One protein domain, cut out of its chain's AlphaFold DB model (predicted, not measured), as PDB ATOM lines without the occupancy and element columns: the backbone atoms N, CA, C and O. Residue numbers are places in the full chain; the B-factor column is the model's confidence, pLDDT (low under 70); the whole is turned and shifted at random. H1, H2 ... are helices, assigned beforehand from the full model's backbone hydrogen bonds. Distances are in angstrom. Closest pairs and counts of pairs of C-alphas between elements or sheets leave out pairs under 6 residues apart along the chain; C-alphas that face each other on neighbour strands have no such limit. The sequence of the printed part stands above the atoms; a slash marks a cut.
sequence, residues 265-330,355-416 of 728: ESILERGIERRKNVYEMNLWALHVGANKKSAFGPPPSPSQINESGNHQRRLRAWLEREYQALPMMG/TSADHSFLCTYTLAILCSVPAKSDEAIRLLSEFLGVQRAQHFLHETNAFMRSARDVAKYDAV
ATOM      1  N   GLU A 265      43.657  48.612 -12.755       84.19
ATOM      2  CA  GLU A 265      42.446  49.388 -12.490       84.19
ATOM      3  C   GLU A 265      41.202  48.787 -13.168       84.19
ATOM      4  O   GLU A 265      40.267  48.411 -12.470       84.19
ATOM      5  N   SER A 266      41.217  48.540 -14.485       85.69
ATOM      6  CA  SER A 266      40.089  47.897 -15.194       85.69
ATOM      7  C   SER A 266      39.782  46.469 -14.707       85.69
ATOM      8  O   SER A 266      38.645  45.994 -14.774       85.69
ATOM      9  N   ILE A 267      40.792  45.759 -14.187       86.75
ATOM     10  CA  ILE A 267      40.624  44.432 -13.580       86.75
ATOM     11  C   ILE A 267      39.988  44.552 -12.187       86.75
ATOM     12  O   ILE A 267      39.131  43.730 -11.849       86.75
ATOM     13  N   LEU A 268      40.379  45.562 -11.403       89.12
ATOM     14  CA  LEU A 268      39.802  45.876 -10.095       89.12
ATOM     15  C   LEU A 268      38.339  46.319 -10.228       89.12
ATOM     16  O   LEU A 268      37.481  45.741  -9.571       89.12
ATOM     17  N   GLU A 269      38.052  47.268 -11.119       91.25
ATOM     18  CA  GLU A 269      36.719  47.829 -11.371       91.25
ATOM     19  C   GLU A 269      35.718  46.749 -11.807       91.25
ATOM     20  O   GLU A 269      34.687  46.557 -11.165       91.25
ATOM     21  N   ARG A 270      36.070  45.927 -12.806       92.19
ATOM     22  CA  ARG A 270      35.265  44.754 -13.204       92.19
ATOM     23  C   ARG A 270      35.104  43.735 -12.065       92.19
ATOM     24  O   ARG A 270      34.112  43.007 -12.022       92.19
ATOM     25  N   GLY A 271      36.077  43.655 -11.157       93.06
ATOM     26  CA  GLY A 271      35.994  42.858  -9.936       93.06
ATOM     27  C   GLY A 271      34.967  43.413  -8.946       93.06
ATOM     28  O   GLY A 271      34.146  42.650  -8.447       93.06
ATOM     29  N   ILE A 272      34.983  44.726  -8.701       95.06
ATOM     30  CA  ILE A 272      34.014  45.438  -7.853       95.06
ATOM     31  C   ILE A 272      32.604  45.287  -8.431       95.06
ATOM     32  O   ILE A 272      31.704  44.850  -7.722       95.06
ATOM     33  N   GLU A 273      32.417  45.550  -9.726       94.19
ATOM     34  CA  GLU A 273      31.109  45.480 -10.391       94.19
ATOM     35  C   GLU A 273      30.493  44.076 -10.315       94.19
ATOM     36  O   GLU A 273      29.329  43.897  -9.957       94.19
ATOM     37  N   ARG A 274      31.311  43.036 -10.530       94.62
ATOM     38  CA  ARG A 274      30.879  41.645 -10.341       94.62
ATOM     39  C   ARG A 274      30.486  41.341  -8.889       94.62
ATOM     40  O   ARG A 274      29.656  40.462  -8.667       94.62
ATOM     41  N   ARG A 275      31.086  42.013  -7.902       95.75
ATOM     42  CA  ARG A 275      30.760  41.832  -6.480       95.75
ATOM     43  C   ARG A 275      29.531  42.634  -6.049       95.75
ATOM     44  O   ARG A 275      28.767  42.090  -5.258       95.75
ATOM     45  N   LYS A 276      29.262  43.813  -6.629       95.31
ATOM     46  CA  LYS A 276      27.968  44.511  -6.475       95.31
ATOM     47  C   LYS A 276      26.824  43.581  -6.846       95.31
ATOM     48  O   LYS A 276      25.992  43.277  -6.000       95.31
ATOM     49  N   ASN A 277      26.884  43.002  -8.046       94.12
ATOM     50  CA  ASN A 277      25.864  42.072  -8.525       94.12
ATOM     51  C   ASN A 277      25.683  40.847  -7.605       94.12
ATOM     52  O   ASN A 277      24.565  40.376  -7.423       94.12
ATOM     53  N   VAL A 278      26.759  40.352  -6.976       95.12
ATOM     54  CA  VAL A 278      26.677  39.273  -5.973       95.12
ATOM     55  C   VAL A 278      25.890  39.700  -4.729       95.12
ATOM     56  O   VAL A 278      25.085  38.905  -4.247       95.12
ATOM     57  N   TYR A 279      26.074  40.923  -4.223       94.69
ATOM     58  CA  TYR A 279      25.318  41.437  -3.073       94.69
ATOM     59  C   TYR A 279      23.884  41.856  -3.435       94.69
ATOM     60  O   TYR A 279      22.956  41.536  -2.698       94.69
ATOM     61  N   GLU A 280      23.684  42.514  -4.577       92.56
ATOM     62  CA  GLU A 280      22.371  42.939  -5.091       92.56
ATOM     63  C   GLU A 280      21.441  41.748  -5.351       92.56
ATOM     64  O   GLU A 280      20.279  41.769  -4.957       92.56
ATOM     65  N   MET A 281      21.967  40.683  -5.964       92.31
ATOM     66  CA  MET A 281      21.219  39.459  -6.268       92.31
ATOM     67  C   MET A 281      21.256  38.428  -5.120       92.31
ATOM     68  O   MET A 281      20.851  37.283  -5.328       92.31
ATOM     69  N   ASN A 282      21.761  38.804  -3.933       92.62
ATOM     70  CA  ASN A 282      21.880  37.956  -2.735       92.62
ATOM     71  C   ASN A 282      22.474  36.557  -3.037       92.62
ATOM     72  O   ASN A 282      21.914  35.518  -2.683       92.62
ATOM     73  N   LEU A 283      23.594  36.517  -3.767       94.19
ATOM     74  CA  LEU A 283      24.209  35.283  -4.266       94.19
ATOM     75  C   LEU A 283      25.237  34.729  -3.271       94.19
ATOM     76  O   LEU A 283      26.311  35.294  -3.083       94.19
ATOM     77  N   TRP A 284      24.947  33.578  -2.666       94.19
ATOM     78  CA  TRP A 284      25.834  32.940  -1.680       94.19
ATOM     79  C   TRP A 284      26.837  31.994  -2.352       94.19
ATOM     80  O   TRP A 284      26.465  31.158  -3.189       94.19
ATOM     81  N   ALA A 285      28.117  32.108  -1.992       95.19
ATOM     82  CA  ALA A 285      29.172  31.229  -2.473       95.19
ATOM     83  C   ALA A 285      28.934  29.773  -2.040       95.19
ATOM     84  O   ALA A 285      28.876  29.411  -0.863       95.19
ATOM     85  N   LEU A 286      28.866  28.879  -3.023       93.62
ATOM     86  CA  LEU A 286      28.734  27.447  -2.794       93.62
ATOM     87  C   LEU A 286      29.922  26.928  -1.979       93.62
ATOM     88  O   LEU A 286      31.085  27.197  -2.297       93.62
ATOM     89  N   HIS A 287      29.640  26.121  -0.952       88.44
ATOM     90  CA  HIS A 287      30.685  25.547  -0.111       88.44
ATOM     91  C   HIS A 287      31.627  24.659  -0.941       88.44
ATOM     92  O   HIS A 287      31.296  23.530  -1.306       88.44
ATOM     93  N   VAL A 288      32.855  25.129  -1.168       88.00
ATOM     94  CA  VAL A 288      33.928  24.296  -1.716       88.00
ATOM     95  C   VAL A 288      34.529  23.458  -0.586       88.00
ATOM     96  O   VAL A 288      35.107  23.991   0.367       88.00
ATOM     97  N   GLY A 289      34.393  22.133  -0.683       84.56
ATOM     98  CA  GLY A 289      34.955  21.194   0.290       84.56
ATOM     99  C   GLY A 289      36.484  21.271   0.344       84.56
ATOM    100  O   GLY A 289      37.149  21.394  -0.694       84.56
ATOM    101  N   ALA A 290      37.047  21.203   1.553       86.50
ATOM    102  CA  ALA A 290      38.486  21.317   1.762       86.50
ATOM    103  C   ALA A 290      39.229  20.113   1.157       86.50
ATOM    104  O   ALA A 290      38.992  18.976   1.556       86.50
ATOM    105  N   ASN A 291      40.091  20.336   0.156       84.56
ATOM    106  CA  ASN A 291      40.884  19.267  -0.456       84.56
ATOM    107  C   ASN A 291      42.088  19.793  -1.261       84.56
ATOM    108  O   ASN A 291      42.074  20.897  -1.804       84.56
ATOM    109  N   LYS A 292      43.112  18.944  -1.428       85.31
ATOM    110  CA  LYS A 292      44.377  19.281  -2.114       85.31
ATOM    111  C   LYS A 292      44.221  19.701  -3.590       85.31
ATOM    112  O   LYS A 292      45.135  20.313  -4.130       85.31
ATOM    113  N   LYS A 293      43.094  19.399  -4.257       87.44
ATOM    114  CA  LYS A 293      42.831  19.801  -5.656       87.44
ATOM    115  C   LYS A 293      42.104  21.147  -5.766       87.44
ATOM    116  O   LYS A 293      42.335  21.871  -6.727       87.44
ATOM    117  N   SER A 294      41.246  21.492  -4.802       87.06
ATOM    118  CA  SER A 294      40.607  22.815  -4.727       87.06
ATOM    119  C   SER A 294      41.540  23.875  -4.129       87.06
ATOM    120  O   SER A 294      41.413  25.055  -4.459       87.06
ATOM    121  N   ALA A 295      42.486  23.451  -3.284       88.94
ATOM    122  CA  ALA A 295      43.310  24.297  -2.416       88.94
ATOM    123  C   ALA A 295      42.506  25.120  -1.388       88.94
ATOM    124  O   ALA A 295      43.054  26.020  -0.763       88.94
ATOM    125  N   PHE A 296      41.227  24.786  -1.173       93.38
ATOM    126  CA  PHE A 296      40.476  25.299  -0.029       93.38
ATOM    127  C   PHE A 296      40.856  24.501   1.223       93.38
ATOM    128  O   PHE A 296      40.896  23.269   1.184       93.38
ATOM    129  N   GLY A 297      41.107  25.200   2.327       93.06
ATOM    130  CA  GLY A 297      41.401  24.631   3.641       93.06
ATOM    131  C   GLY A 297      40.219  24.697   4.621       93.06
ATOM    132  O   GLY A 297      39.080  24.994   4.218       93.06
ATOM    133  N   PRO A 298      40.469  24.440   5.919       91.38
ATOM    134  CA  PRO A 298      39.651  25.001   6.995       91.38
ATOM    135  C   PRO A 298      39.744  26.543   6.986       91.38
ATOM    136  O   PRO A 298      40.660  27.095   6.369       91.38
ATOM    137  N   PRO A 299      38.801  27.268   7.614       90.88
ATOM    138  CA  PRO A 299      38.991  28.693   7.869       90.88
ATOM    139  C   PRO A 299      40.132  28.879   8.886       90.88
ATOM    140  O   PRO A 299      40.243  28.061   9.803       90.88
ATOM    141  N   PRO A 300      40.986  29.909   8.743       95.62
ATOM    142  CA  PRO A 300      41.980  30.223   9.764       95.62
ATOM    143  C   PRO A 300      41.286  30.677  11.057       95.62
ATOM    144  O   PRO A 300      40.231  31.315  11.005       95.62
ATOM    145  N   SER A 301      41.870  30.351  12.212       96.88
ATOM    146  CA  SER A 301      41.396  30.873  13.502       96.88
ATOM    147  C   SER A 301      41.718  32.371  13.654       96.88
ATOM    148  O   SER A 301      42.615  32.863  12.965       96.88
ATOM    149  N   PRO A 302      41.053  33.105  14.569       98.00
ATOM    150  CA  PRO A 302      41.361  34.517  14.811       98.00
ATOM    151  C   PRO A 302      42.842  34.747  15.159       98.00
ATOM    152  O   PRO A 302      43.498  35.578  14.534       98.00
ATOM    153  N   SER A 303      43.423  33.902  16.023       97.56
ATOM    154  CA  SER A 303      44.863  33.891  16.335       97.56
ATOM    155  C   SER A 303      45.730  33.715  15.082       97.56
ATOM    156  O   SER A 303      46.637  34.505  14.843       97.56
ATOM    157  N   GLN A 304      45.389  32.767  14.200       97.50
ATOM    158  CA  GLN A 304      46.105  32.554  12.935       97.50
ATOM    159  C   GLN A 304      45.955  33.716  11.943       97.50
ATOM    160  O   GLN A 304      46.784  33.845  11.039       97.50
ATOM    161  N   ILE A 305      44.911  34.542  12.046       97.50
ATOM    162  CA  ILE A 305      44.778  35.782  11.267       97.50
ATOM    163  C   ILE A 305      45.656  36.872  11.897       97.50
ATOM    164  O   ILE A 305      46.399  37.538  11.176       97.50
ATOM    165  N   ASN A 306      45.644  36.992  13.227       97.75
ATOM    166  CA  ASN A 306      46.434  37.965  13.979       97.75
ATOM    167  C   ASN A 306      47.954  37.738  13.832       97.75
ATOM    168  O   ASN A 306      48.691  38.665  13.512       97.75
ATOM    169  N   GLU A 307      48.426  36.498  13.966       97.94
ATOM    170  CA  GLU A 307      49.841  36.114  13.818       97.94
ATOM    171  C   GLU A 307      50.345  36.235  12.367       97.94
ATOM    172  O   GLU A 307      51.504  36.568  12.109       97.94
ATOM    173  N   SER A 308      49.483  35.955  11.383       97.00
ATOM    174  CA  SER A 308      49.881  35.865   9.978       97.00
ATOM    175  C   SER A 308      49.654  37.176   9.231       97.00
ATOM    176  O   SER A 308      48.600  37.411   8.635       97.00
ATOM    177  N   GLY A 309      50.712  37.980   9.100       96.69
ATOM    178  CA  GLY A 309      50.713  39.144   8.202       96.69
ATOM    179  C   GLY A 309      50.367  38.816   6.734       96.69
ATOM    180  O   GLY A 309      49.954  39.701   5.986       96.69
ATOM    181  N   ASN A 310      50.473  37.549   6.306       96.38
ATOM    182  CA  ASN A 310      49.970  37.088   5.004       96.38
ATOM    183  C   ASN A 310      48.439  36.944   4.972       96.38
ATOM    184  O   ASN A 310      47.829  37.257   3.947       96.38
ATOM    185  N   HIS A 311      47.812  36.499   6.065       96.56
ATOM    186  CA  HIS A 311      46.356  36.523   6.199       96.56
ATOM    187  C   HIS A 311      45.853  37.964   6.268       96.56
ATOM    188  O   HIS A 311      45.006  38.322   5.456       96.56
ATOM    189  N   GLN A 312      46.441  38.814   7.118       97.62
ATOM    190  CA  GLN A 312      46.034  40.220   7.233       97.62
ATOM    191  C   GLN A 312      46.138  40.991   5.909       97.62
ATOM    192  O   GLN A 312      45.203  41.702   5.552       97.62
ATOM    193  N   ARG A 313      47.231  40.839   5.139       97.12
ATOM    194  CA  ARG A 313      47.370  41.495   3.820       97.12
ATOM    195  C   ARG A 313      46.309  41.038   2.822       97.12
ATOM    196  O   ARG A 313      45.684  41.875   2.178       97.12
ATOM    197  N   ARG A 314      46.091  39.722   2.698       97.06
ATOM    198  CA  ARG A 314      45.067  39.166   1.794       97.06
ATOM    199  C   ARG A 314      43.654  39.560   2.217       97.06
ATOM    200  O   ARG A 314      42.824  39.806   1.350       97.06
ATOM    201  N   LEU A 315      43.391  39.606   3.521       97.50
ATOM    202  CA  LEU A 315      42.100  39.980   4.087       97.50
ATOM    203  C   LEU A 315      41.831  41.479   3.918       97.50
ATOM    204  O   LEU A 315      40.761  41.823   3.441       97.50
ATOM    205  N   ARG A 316      42.801  42.362   4.184       97.38
ATOM    206  CA  ARG A 316      42.677  43.807   3.915       97.38
ATOM    207  C   ARG A 316      42.362  44.086   2.439       97.38
ATOM    208  O   ARG A 316      41.341  44.702   2.166       97.38
ATOM    209  N   ALA A 317      43.139  43.534   1.505       96.62
ATOM    210  CA  ALA A 317      42.906  43.713   0.063       96.62
ATOM    211  C   ALA A 317      41.579  43.102  -0.443       96.62
ATOM    212  O   ALA A 317      41.094  43.455  -1.517       96.62
ATOM    213  N   TRP A 318      40.996  42.164   0.310       97.44
ATOM    214  CA  TRP A 318      39.633  41.681   0.093       97.44
ATOM    215  C   TRP A 318      38.612  42.691   0.634       97.44
ATOM    216  O   TRP A 318      37.804  43.190  -0.141       97.44
ATOM    217  N   LEU A 319      38.696  43.051   1.920       97.38
ATOM    218  CA  LEU A 319      37.790  43.994   2.587       97.38
ATOM    219  C   LEU A 319      37.695  45.327   1.828       97.38
ATOM    220  O   LEU A 319      36.591  45.768   1.527       97.38
ATOM    221  N   GLU A 320      38.830  45.907   1.427       95.38
ATOM    222  CA  GLU A 320      38.908  47.160   0.658       95.38
ATOM    223  C   GLU A 320      38.058  47.119  -0.618       95.38
ATOM    224  O   GLU A 320      37.409  48.109  -0.956       95.38
ATOM    225  N   ARG A 321      38.018  45.970  -1.306       95.69
ATOM    226  CA  ARG A 321      37.165  45.755  -2.480       95.69
ATOM    227  C   ARG A 321      35.711  45.505  -2.094       95.69
ATOM    228  O   ARG A 321      34.813  46.028  -2.744       95.69
ATOM    229  N   GLU A 322      35.468  44.685  -1.077       96.44
ATOM    230  CA  GLU A 322      34.109  44.323  -0.683       96.44
ATOM    231  C   GLU A 322      33.317  45.527  -0.158       96.44
ATOM    232  O   GLU A 322      32.148  45.643  -0.501       96.44
ATOM    233  N   TYR A 323      33.932  46.478   0.557       95.12
ATOM    234  CA  TYR A 323      33.251  47.727   0.938       95.12
ATOM    235  C   TYR A 323      32.939  48.638  -0.258       95.12
ATOM    236  O   TYR A 323      31.895  49.275  -0.273       95.12
ATOM    237  N   GLN A 324      33.764  48.629  -1.313       93.44
ATOM    238  CA  GLN A 324      33.452  49.312  -2.582       93.44
ATOM    239  C   GLN A 324      32.354  48.606  -3.402       93.44
ATOM    240  O   GLN A 324      31.778  49.208  -4.308       93.44
ATOM    241  N   ALA A 325      32.082  47.330  -3.114       93.94
ATOM    242  CA  ALA A 325      31.085  46.511  -3.801       93.94
ATOM    243  C   ALA A 325      29.773  46.344  -3.015       93.94
ATOM    244  O   ALA A 325      28.747  46.009  -3.602       93.94
ATOM    245  N   LEU A 326      29.784  46.554  -1.700       91.06
ATOM    246  CA  LEU A 326      28.580  46.569  -0.881       91.06
ATOM    247  C   LEU A 326      27.754  47.825  -1.212       91.06
ATOM    248  O   LEU A 326      28.274  48.935  -1.102       91.06
ATOM    249  N   PRO A 327      26.457  47.699  -1.542       80.19
ATOM    250  CA  PRO A 327      25.583  48.858  -1.676       80.19
ATOM    251  C   PRO A 327      25.339  49.486  -0.293       80.19
ATOM    252  O   PRO A 327      24.423  49.079   0.426       80.19
ATOM    253  N   MET A 328      26.173  50.461   0.087       68.19
ATOM    254  CA  MET A 328      26.091  51.257   1.323       68.19
ATOM    255  C   MET A 328      24.786  52.072   1.376       68.19
ATOM    256  O   MET A 328      24.747  53.262   1.075       68.19
ATOM    257  N   MET A 329      23.685  51.417   1.742       53.88
ATOM    258  CA  MET A 329      22.383  52.061   1.907       53.88
ATOM    259  C   MET A 329      22.302  52.693   3.293       53.88
ATOM    260  O   MET A 329      22.226  51.981   4.289       53.88
ATOM    261  N   GLY A 330      22.261  54.021   3.347       50.00
ATOM    262  CA  GLY A 330      21.798  54.741   4.533       50.00
ATOM    263  C   GLY A 330      22.799  54.919   5.677       50.00
ATOM    264  O   GLY A 330      22.424  55.556   6.655       50.00
ATOM    265  N   THR A 355      32.597  58.609   2.282       61.31
ATOM    266  CA  THR A 355      32.592  57.163   1.977       61.31
ATOM    267  C   THR A 355      33.988  56.526   1.910       61.31
ATOM    268  O   THR A 355      34.162  55.378   2.312       61.31
ATOM    269  N   SER A 356      35.016  57.258   1.459       60.81
ATOM    270  CA  SER A 356      36.394  56.746   1.400       60.81
ATOM    271  C   SER A 356      37.053  56.597   2.781       60.81
ATOM    272  O   SER A 356      37.786  55.631   3.013       60.81
ATOM    273  N   ALA A 357      36.755  57.506   3.715       60.66
ATOM    274  CA  ALA A 357      37.209  57.422   5.099       60.66
ATOM    275  C   ALA A 357      36.460  56.306   5.843       60.66
ATOM    276  O   ALA A 357      37.094  55.469   6.493       60.66
ATOM    277  N   ASP A 358      35.141  56.229   5.651       82.44
ATOM    278  CA  ASP A 358      34.276  55.210   6.252       82.44
ATOM    279  C   ASP A 358      34.695  53.795   5.826       82.44
ATOM    280  O   ASP A 358      34.823  52.900   6.661       82.44
ATOM    281  N   HIS A 359      35.013  53.589   4.542       89.69
ATOM    282  CA  HIS A 359      35.528  52.308   4.050       89.69
ATOM    283  C   HIS A 359      36.864  51.922   4.711       89.69
ATOM    284  O   HIS A 359      37.058  50.757   5.058       89.69
ATOM    285  N   SER A 360      37.778  52.876   4.922       90.56
ATOM    286  CA  SER A 360      39.074  52.629   5.580       90.56
ATOM    287  C   SER A 360      38.912  52.247   7.060       90.56
ATOM    288  O   SER A 360      39.545  51.296   7.546       90.56
ATOM    289  N   PHE A 361      37.995  52.928   7.759       94.25
ATOM    290  CA  PHE A 361      37.582  52.578   9.117       94.25
ATOM    291  C   PHE A 361      36.967  51.173   9.167       94.25
ATOM    292  O   PHE A 361      37.474  50.320   9.895       94.25
ATOM    293  N   LEU A 362      35.955  50.887   8.340       94.56
ATOM    294  CA  LEU A 362      35.260  49.594   8.309       94.56
ATOM    295  C   LEU A 362      36.190  48.428   7.938       94.56
ATOM    296  O   LEU A 362      36.085  47.355   8.535       94.56
ATOM    297  N   CYS A 363      37.154  48.629   7.031       96.56
ATOM    298  CA  CYS A 363      38.204  47.646   6.743       96.56
ATOM    299  C   CYS A 363      39.053  47.329   7.980       96.56
ATOM    300  O   CYS A 363      39.384  46.171   8.233       96.56
ATOM    301  N   THR A 364      39.421  48.354   8.751       97.12
ATOM    302  CA  THR A 364      40.301  48.216   9.919       97.12
ATOM    303  C   THR A 364      39.558  47.627  11.120       97.12
ATOM    304  O   THR A 364      40.063  46.696  11.747       97.12
ATOM    305  N   TYR A 365      38.333  48.086  11.379       97.56
ATOM    306  CA  TYR A 365      37.422  47.553  12.394       97.56
ATOM    307  C   TYR A 365      37.093  46.075  12.141       97.56
ATOM    308  O   TYR A 365      37.242  45.231  13.023       97.56
ATOM    309  N   THR A 366      36.755  45.723  10.900       97.88
ATOM    310  CA  THR A 366      36.439  44.337  10.521       97.88
ATOM    311  C   THR A 366      37.660  43.428  10.567       97.88
ATOM    312  O   THR A 366      37.550  42.279  10.990       97.88
ATOM    313  N   LEU A 367      38.845  43.923  10.191       98.19
ATOM    314  CA  LEU A 367      40.087  43.177  10.388       98.19
ATOM    315  C   LEU A 367      40.356  42.927  11.883       98.19
ATOM    316  O   LEU A 367      40.762  41.823  12.235       98.19
ATOM    317  N   ALA A 368      40.086  43.902  12.759       98.25
ATOM    318  CA  ALA A 368      40.222  43.733  14.205       98.25
ATOM    319  C   ALA A 368      39.247  42.676  14.758       98.25
ATOM    320  O   ALA A 368      39.689  41.783  15.480       98.25
ATOM    321  N   ILE A 369      37.967  42.707  14.355       98.19
ATOM    322  CA  ILE A 369      36.979  41.663  14.690       98.19
ATOM    323  C   ILE A 369      37.463  40.292  14.220       98.19
ATOM    324  O   ILE A 369      37.451  39.341  14.988       98.19
ATOM    325  N   LEU A 370      37.933  40.167  12.978       98.00
ATOM    326  CA  LEU A 370      38.369  38.880  12.429       98.00
ATOM    327  C   LEU A 370      39.687  38.364  13.044       98.00
ATOM    328  O   LEU A 370      39.972  37.172  12.941       98.00
ATOM    329  N   CYS A 371      40.464  39.219  13.717       98.00
ATOM    330  CA  CYS A 371      41.625  38.829  14.525       98.00
ATOM    331  C   CYS A 371      41.266  38.362  15.950       98.00
ATOM    332  O   CYS A 371      42.077  37.667  16.562       98.00
ATOM    333  N   SER A 372      40.087  38.707  16.486       97.88
ATOM    334  CA  SER A 372      39.650  38.329  17.844       97.88
ATOM    335  C   SER A 372      38.502  37.310  17.880       97.88
ATOM    336  O   SER A 372      38.464  36.456  18.763       97.88
ATOM    337  N   VAL A 373      37.593  37.352  16.904       97.25
ATOM    338  CA  VAL A 373      36.312  36.634  16.888       97.25
ATOM    339  C   VAL A 373      36.167  35.810  15.592       97.25
ATOM    340  O   VAL A 373      36.463  36.303  14.500       97.25
ATOM    341  N   PRO A 374      35.697  34.544  15.641       95.50
ATOM    342  CA  PRO A 374      35.526  33.730  14.438       95.50
ATOM    343  C   PRO A 374      34.502  34.319  13.458       95.50
ATOM    344  O   PRO A 374      33.361  34.593  13.830       95.50
ATOM    345  N   ALA A 375      34.866  34.381  12.174       92.19
ATOM    346  CA  ALA A 375      34.075  34.970  11.082       92.19
ATOM    347  C   ALA A 375      32.653  34.406  10.879       92.19
ATOM    348  O   ALA A 375      31.885  34.956  10.102       92.19
ATOM    349  N   LYS A 376      32.308  33.271  11.498       89.94
ATOM    350  CA  LYS A 376      30.977  32.643  11.421       89.94
ATOM    351  C   LYS A 376      30.278  32.518  12.776       89.94
ATOM    352  O   LYS A 376      29.317  31.764  12.883       89.94
ATOM    353  N   SER A 377      30.779  33.218  13.789       94.25
ATOM    354  CA  SER A 377      30.087  33.378  15.065       94.25
ATOM    355  C   SER A 377      29.002  34.446  14.956       94.25
ATOM    356  O   SER A 377      29.124  35.402  14.185       94.25
ATOM    357  N   ASP A 378      27.965  34.295  15.768       93.62
ATOM    358  CA  ASP A 378      26.848  35.232  15.805       93.62
ATOM    359  C   ASP A 378      27.262  36.577  16.449       93.62
ATOM    360  O   ASP A 378      26.695  37.616  16.124       93.62
ATOM    361  N   GLU A 379      28.353  36.601  17.229       97.00
ATOM    362  CA  GLU A 379      29.001  37.825  17.730       97.00
ATOM    363  C   GLU A 379      29.664  38.652  16.613       97.00
ATOM    364  O   GLU A 379      29.463  39.862  16.540       97.00
ATOM    365  N   ALA A 380      30.397  38.021  15.682       96.75
ATOM    366  CA  ALA A 380      30.940  38.734  14.519       96.75
ATOM    367  C   ALA A 380      29.819  39.311  13.634       96.75
ATOM    368  O   ALA A 380      29.956  40.409  13.092       96.75
ATOM    369  N   ILE A 381      28.701  38.584  13.510       96.31
ATOM    370  CA  ILE A 381      27.497  39.065  12.823       96.31
ATOM    371  C   ILE A 381      26.916  40.273  13.566       96.31
ATOM    372  O   ILE A 381      26.669  41.296  12.931       96.31
ATOM    373  N   ARG A 382      26.752  40.192  14.893       96.12
ATOM    374  CA  ARG A 382      26.215  41.270  15.738       96.12
ATOM    375  C   ARG A 382      27.028  42.558  15.598       96.12
ATOM    376  O   ARG A 382      26.452  43.590  15.260       96.12
ATOM    377  N   LEU A 383      28.349  42.487  15.763       96.50
ATOM    378  CA  LEU A 383      29.248  43.646  15.681       96.50
ATOM    379  C   LEU A 383      29.248  44.318  14.296       96.50
ATOM    380  O   LEU A 383      29.299  45.538  14.200       96.50
ATOM    381  N   LEU A 384      29.144  43.547  13.207       95.50
ATOM    382  CA  LEU A 384      29.043  44.118  11.856       95.50
ATOM    383  C   LEU A 384      27.617  44.535  11.467       95.50
ATOM    384  O   LEU A 384      27.449  45.319  10.531       95.50
ATOM    385  N   SER A 385      26.587  44.039  12.160       94.38
ATOM    386  CA  SER A 385      25.186  44.349  11.852       94.38
ATOM    387  C   SER A 385      24.794  45.794  12.161       94.38
ATOM    388  O   SER A 385      23.902  46.309  11.492       94.38
ATOM    389  N   GLU A 386      25.492  46.466  13.082       90.88
ATOM    390  CA  GLU A 386      25.315  47.901  13.364       90.88
ATOM    391  C   GLU A 386      25.627  48.775  12.135       90.88
ATOM    392  O   GLU A 386      24.971  49.787  11.905       90.88
ATOM    393  N   PHE A 387      26.570  48.335  11.295       91.81
ATOM    394  CA  PHE A 387      26.995  49.039  10.083       91.81
ATOM    395  C   PHE A 387      26.304  48.505   8.821       91.81
ATOM    396  O   PHE A 387      25.869  49.264   7.960       91.81
ATOM    397  N   LEU A 388      26.208  47.182   8.678       91.88
ATOM    398  CA  LEU A 388      25.740  46.549   7.439       91.88
ATOM    399  C   LEU A 388      24.242  46.220   7.437       91.88
ATOM    400  O   LEU A 388      23.667  46.010   6.368       91.88
ATOM    401  N   GLY A 389      23.615  46.132   8.611       92.19
ATOM    402  CA  GLY A 389      22.381  45.375   8.816       92.19
ATOM    403  C   GLY A 389      22.646  43.863   8.883       92.19
ATOM    404  O   GLY A 389      23.543  43.339   8.219       92.19
ATOM    405  N   VAL A 390      21.852  43.147   9.688       91.25
ATOM    406  CA  VAL A 390      22.071  41.730  10.058       91.25
ATOM    407  C   VAL A 390      22.332  40.826   8.846       91.25
ATOM    408  O   VAL A 390      23.354  40.146   8.783       91.25
ATOM    409  N   GLN A 391      21.459  40.861   7.840       90.75
ATOM    410  CA  GLN A 391      21.526  39.936   6.701       90.75
ATOM    411  C   GLN A 391      22.740  40.173   5.800       90.75
ATOM    412  O   GLN A 391      23.382  39.231   5.334       90.75
ATOM    413  N   ARG A 392      23.100  41.444   5.599       91.69
ATOM    414  CA  ARG A 392      24.286  41.823   4.827       91.69
ATOM    415  C   ARG A 392      25.556  41.480   5.590       91.69
ATOM    416  O   ARG A 392      26.476  40.963   4.969       91.69
ATOM    417  N   ALA A 393      25.585  41.662   6.914       95.19
ATOM    418  CA  ALA A 393      26.676  41.173   7.756       95.19
ATOM    419  C   ALA A 393      26.849  39.649   7.630       95.19
ATOM    420  O   ALA A 393      27.965  39.184   7.405       95.19
ATOM    421  N   GLN A 394      25.762  38.868   7.678       94.88
ATOM    422  CA  GLN A 394      25.805  37.409   7.492       94.88
ATOM    423  C   GLN A 394      26.336  36.998   6.108       94.88
ATOM    424  O   GLN A 394      27.218  36.137   6.021       94.88
ATOM    425  N   HIS A 395      25.835  37.612   5.030       94.94
ATOM    426  CA  HIS A 395      26.262  37.317   3.656       94.94
ATOM    427  C   HIS A 395      27.730  37.706   3.428       94.94
ATOM    428  O   HIS A 395      28.535  36.877   3.004       94.94
ATOM    429  N   PHE A 396      28.116  38.923   3.817       96.88
ATOM    430  CA  PHE A 396      29.489  39.433   3.767       96.88
ATOM    431  C   PHE A 396      30.480  38.566   4.561       96.88
ATOM    432  O   PHE A 396      31.571  38.255   4.072       96.88
ATOM    433  N   LEU A 397      30.106  38.118   5.763       97.19
ATOM    434  CA  LEU A 397      30.927  37.219   6.576       97.19
ATOM    435  C   LEU A 397      31.014  35.808   5.987       97.19
ATOM    436  O   LEU A 397      32.076  35.182   6.042       97.19
ATOM    437  N   HIS A 398      29.943  35.299   5.372       95.88
ATOM    438  CA  HIS A 398      29.984  34.034   4.640       95.88
ATOM    439  C   HIS A 398      30.950  34.098   3.448       95.88
ATOM    440  O   HIS A 398      31.805  33.212   3.327       95.88
ATOM    441  N   GLU A 399      30.865  35.152   2.635       97.06
ATOM    442  CA  GLU A 399      31.769  35.405   1.510       97.06
ATOM    443  C   GLU A 399      33.221  35.572   1.976       97.06
ATOM    444  O   GLU A 399      34.124  34.917   1.456       97.06
ATOM    445  N   THR A 400      33.453  36.365   3.024       97.56
ATOM    446  CA  THR A 400      34.788  36.589   3.601       97.56
ATOM    447  C   THR A 400      35.385  35.298   4.166       97.56
ATOM    448  O   THR A 400      36.543  34.972   3.903       97.56
ATOM    449  N   ASN A 401      34.591  34.480   4.861       96.44
ATOM    450  CA  ASN A 401      35.006  33.150   5.305       96.44
ATOM    451  C   ASN A 401      35.316  32.211   4.118       96.44
ATOM    452  O   ASN A 401      36.278  31.443   4.177       96.44
ATOM    453  N   ALA A 402      34.533  32.256   3.034       96.38
ATOM    454  CA  ALA A 402      34.803  31.478   1.824       96.38
ATOM    455  C   ALA A 402      36.102  31.927   1.124       96.38
ATOM    456  O   ALA A 402      36.903  31.076   0.716       96.38
ATOM    457  N   PHE A 403      36.371  33.235   1.072       97.62
ATOM    458  CA  PHE A 403      37.625  33.801   0.578       97.62
ATOM    459  C   PHE A 403      38.831  33.394   1.432       97.62
ATOM    460  O   PHE A 403      39.818  32.883   0.889       97.62
ATOM    461  N   MET A 404      38.767  33.553   2.760       96.75
ATOM    462  CA  MET A 404      39.877  33.207   3.658       96.75
ATOM    463  C   MET A 404      40.287  31.739   3.498       96.75
ATOM    464  O   MET A 404      41.465  31.454   3.268       96.75
ATOM    465  N   ARG A 405      39.300  30.828   3.486       95.50
ATOM    466  CA  ARG A 405      39.484  29.386   3.239       95.50
ATOM    467  C   ARG A 405      40.183  29.052   1.926       95.50
ATOM    468  O   ARG A 405      40.774  27.983   1.824       95.50
ATOM    469  N   SER A 406      40.082  29.905   0.908       95.38
ATOM    470  CA  SER A 406      40.553  29.602  -0.447       95.38
ATOM    471  C   SER A 406      42.075  29.649  -0.626       95.38
ATOM    472  O   SER A 406      42.565  29.208  -1.666       95.38
ATOM    473  N   ALA A 407      42.798  30.235   0.342       90.69
ATOM    474  CA  ALA A 407      44.234  30.541   0.296       90.69
ATOM    475  C   ALA A 407      44.707  31.357  -0.937       90.69
ATOM    476  O   ALA A 407      45.904  31.450  -1.200       90.69
ATOM    477  N   ARG A 408      43.783  31.966  -1.695       94.88
ATOM    478  CA  ARG A 408      44.047  32.670  -2.962       94.88
ATOM    479  C   ARG A 408      44.061  34.186  -2.811       94.88
ATOM    480  O   ARG A 408      43.508  34.742  -1.863       94.88
ATOM    481  N   ASP A 409      44.658  34.849  -3.792       95.44
ATOM    482  CA  ASP A 409      44.500  36.287  -4.019       95.44
ATOM    483  C   ASP A 409      43.100  36.586  -4.573       95.44
ATOM    484  O   ASP A 409      42.476  35.718  -5.186       95.44
ATOM    485  N   VAL A 410      42.631  37.823  -4.410       95.94
ATOM    486  CA  VAL A 410      41.264  38.269  -4.740       95.94
ATOM    487  C   VAL A 410      40.824  37.852  -6.157       95.94
ATOM    488  O   VAL A 410      39.874  37.083  -6.313       95.94
ATOM    489  N   ALA A 411      41.586  38.207  -7.198       93.69
ATOM    490  CA  ALA A 411      41.275  37.815  -8.581       93.69
ATOM    491  C   ALA A 411      41.336  36.287  -8.835       93.69
ATOM    492  O   ALA A 411      40.635  35.759  -9.699       93.69
ATOM    493  N   LYS A 412      42.153  35.544  -8.071       94.88
ATOM    494  CA  LYS A 412      42.253  34.073  -8.160       94.88
ATOM    495  C   LYS A 412      41.120  33.360  -7.414       94.88
ATOM    496  O   LYS A 412      40.879  32.188  -7.705       94.88
ATOM    497  N   TYR A 413      40.461  34.026  -6.462       96.06
ATOM    498  CA  TYR A 413      39.229  33.563  -5.818       96.06
ATOM    499  C   TYR A 413      38.034  33.734  -6.757       96.06
ATOM    500  O   TYR A 413      37.338  32.761  -7.036       96.06
ATOM    501  N   ASP A 414      37.871  34.923  -7.341       95.31
ATOM    502  CA  ASP A 414      36.815  35.239  -8.310       95.31
ATOM    503  C   ASP A 414      36.745  34.248  -9.488       95.31
ATOM    504  O   ASP A 414      35.663  33.953 -10.004       95.31
ATOM    505  N   ALA A 415      37.894  33.723  -9.921       93.94
ATOM    506  CA  ALA A 415      38.003  32.742 -11.000       93.94
ATOM    507  C   ALA A 415      37.591  31.303 -10.610       93.94
ATOM    508  O   ALA A 415      37.478  30.451 -11.492       93.94
ATOM    509  N   VAL A 416      37.401  31.000  -9.317       94.06
ATOM    510  CA  VAL A 416      37.049  29.649  -8.824       94.06
ATOM    511  C   VAL A 416      35.800  29.596  -7.942       94.06
ATOM    512  O   VAL A 416      35.225  28.518  -7.791       94.06
TER     513      VAL A 416
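AT A GLANCE: This is residues 265 to 330 and 355 to 416 of the 728 residues of the protein "Zinc finger, RING-type" of Ceraceosorus bombacis (UniProt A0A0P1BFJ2). Four helices, H3, H4, H5 and H6, stand in a loose ring, H4 and H5 side by side and the others crossed. H1 crosses the last residues of H3, the five-residue H7 packs on H3 at residues 314 to 318, and short H2 sits by the last turn of H4. The printed part has 128 residues with seven named helices, H1 to H7 in chain order, and no named strand; its class is all helix. It is compact, with a radius of gyration of the C-alphas of 13.8 A and spans of 42 by 32 by 24 A.

HOW THE PARTS SIT: Start at H4, residues 355 to 372, the longest helix. It touches H3, residues 309 to 325, at a steep tilt of 41 degrees, opposite ways; the closest C-alphas, of Leu 319 and Cys 363, are 5.5 A apart. H5, residues 378 to 388, forms a helical hairpin with H4 at a shallow tilt of 5 degrees; they only just touch, with 3 pairs of C-alphas within 8 A, the closest Ile 369 and Ala 380 at 6.7 A. H5 touches H6, residues 390 to 405, at a steep tilt of 63 degrees, with the C-alphas of Ser 385 and Ala 393 closest at 5.4 A. Look next at H3, the hub: it only just touches H6, with 3 pairs within 8 A, Leu 315 and Met 404 closest at 7.1 A. H1, residues 265 to 280, touches H3 with residues 272 to 279 alone; the C-alphas of Lys 276 and Ala 325 are closest, 4.6 A apart. H2, residues 302 to 307, touches H4 about perpendicular at 79 degrees, Pro 302 and Cys 371 closest at 4.3 A between C-alphas, and touches H3 only at the corner. H7, residues 410 to 414, only just touches H3, with 3 pairs, Trp 318 and Val 410 closest at 6.1 A. H1 and H4 are apart. Every O i to N i+4 pair is within hydrogen-bond range in H1, H2, H4, H6 and H7; H3 has 11 of 13 and H5 has 5 of 7.

IN THESE COORDINATES: Find C-alpha 265 at (42.446, 49.388, -12.490), where H1 begins its 22.3 A. H3 measures 24.2 A, H4 25.6 A, H5 14.1 A and H6 22.4 A. H7 ends at C-alpha 414, (36.815, 35.239, -8.310).

THE WHOLE: The C-alphas farthest apart, of Lys 292 and Gly 330, are 42.6 A apart. Residues 331 to 354 are not printed, and C-alphas 330 and 355 are 11.4 A apart across the cut. The link from H1 to H2, residues 281 to 301, is long. Residues 328 to 330 and 355 to 357 have pLDDT under 70.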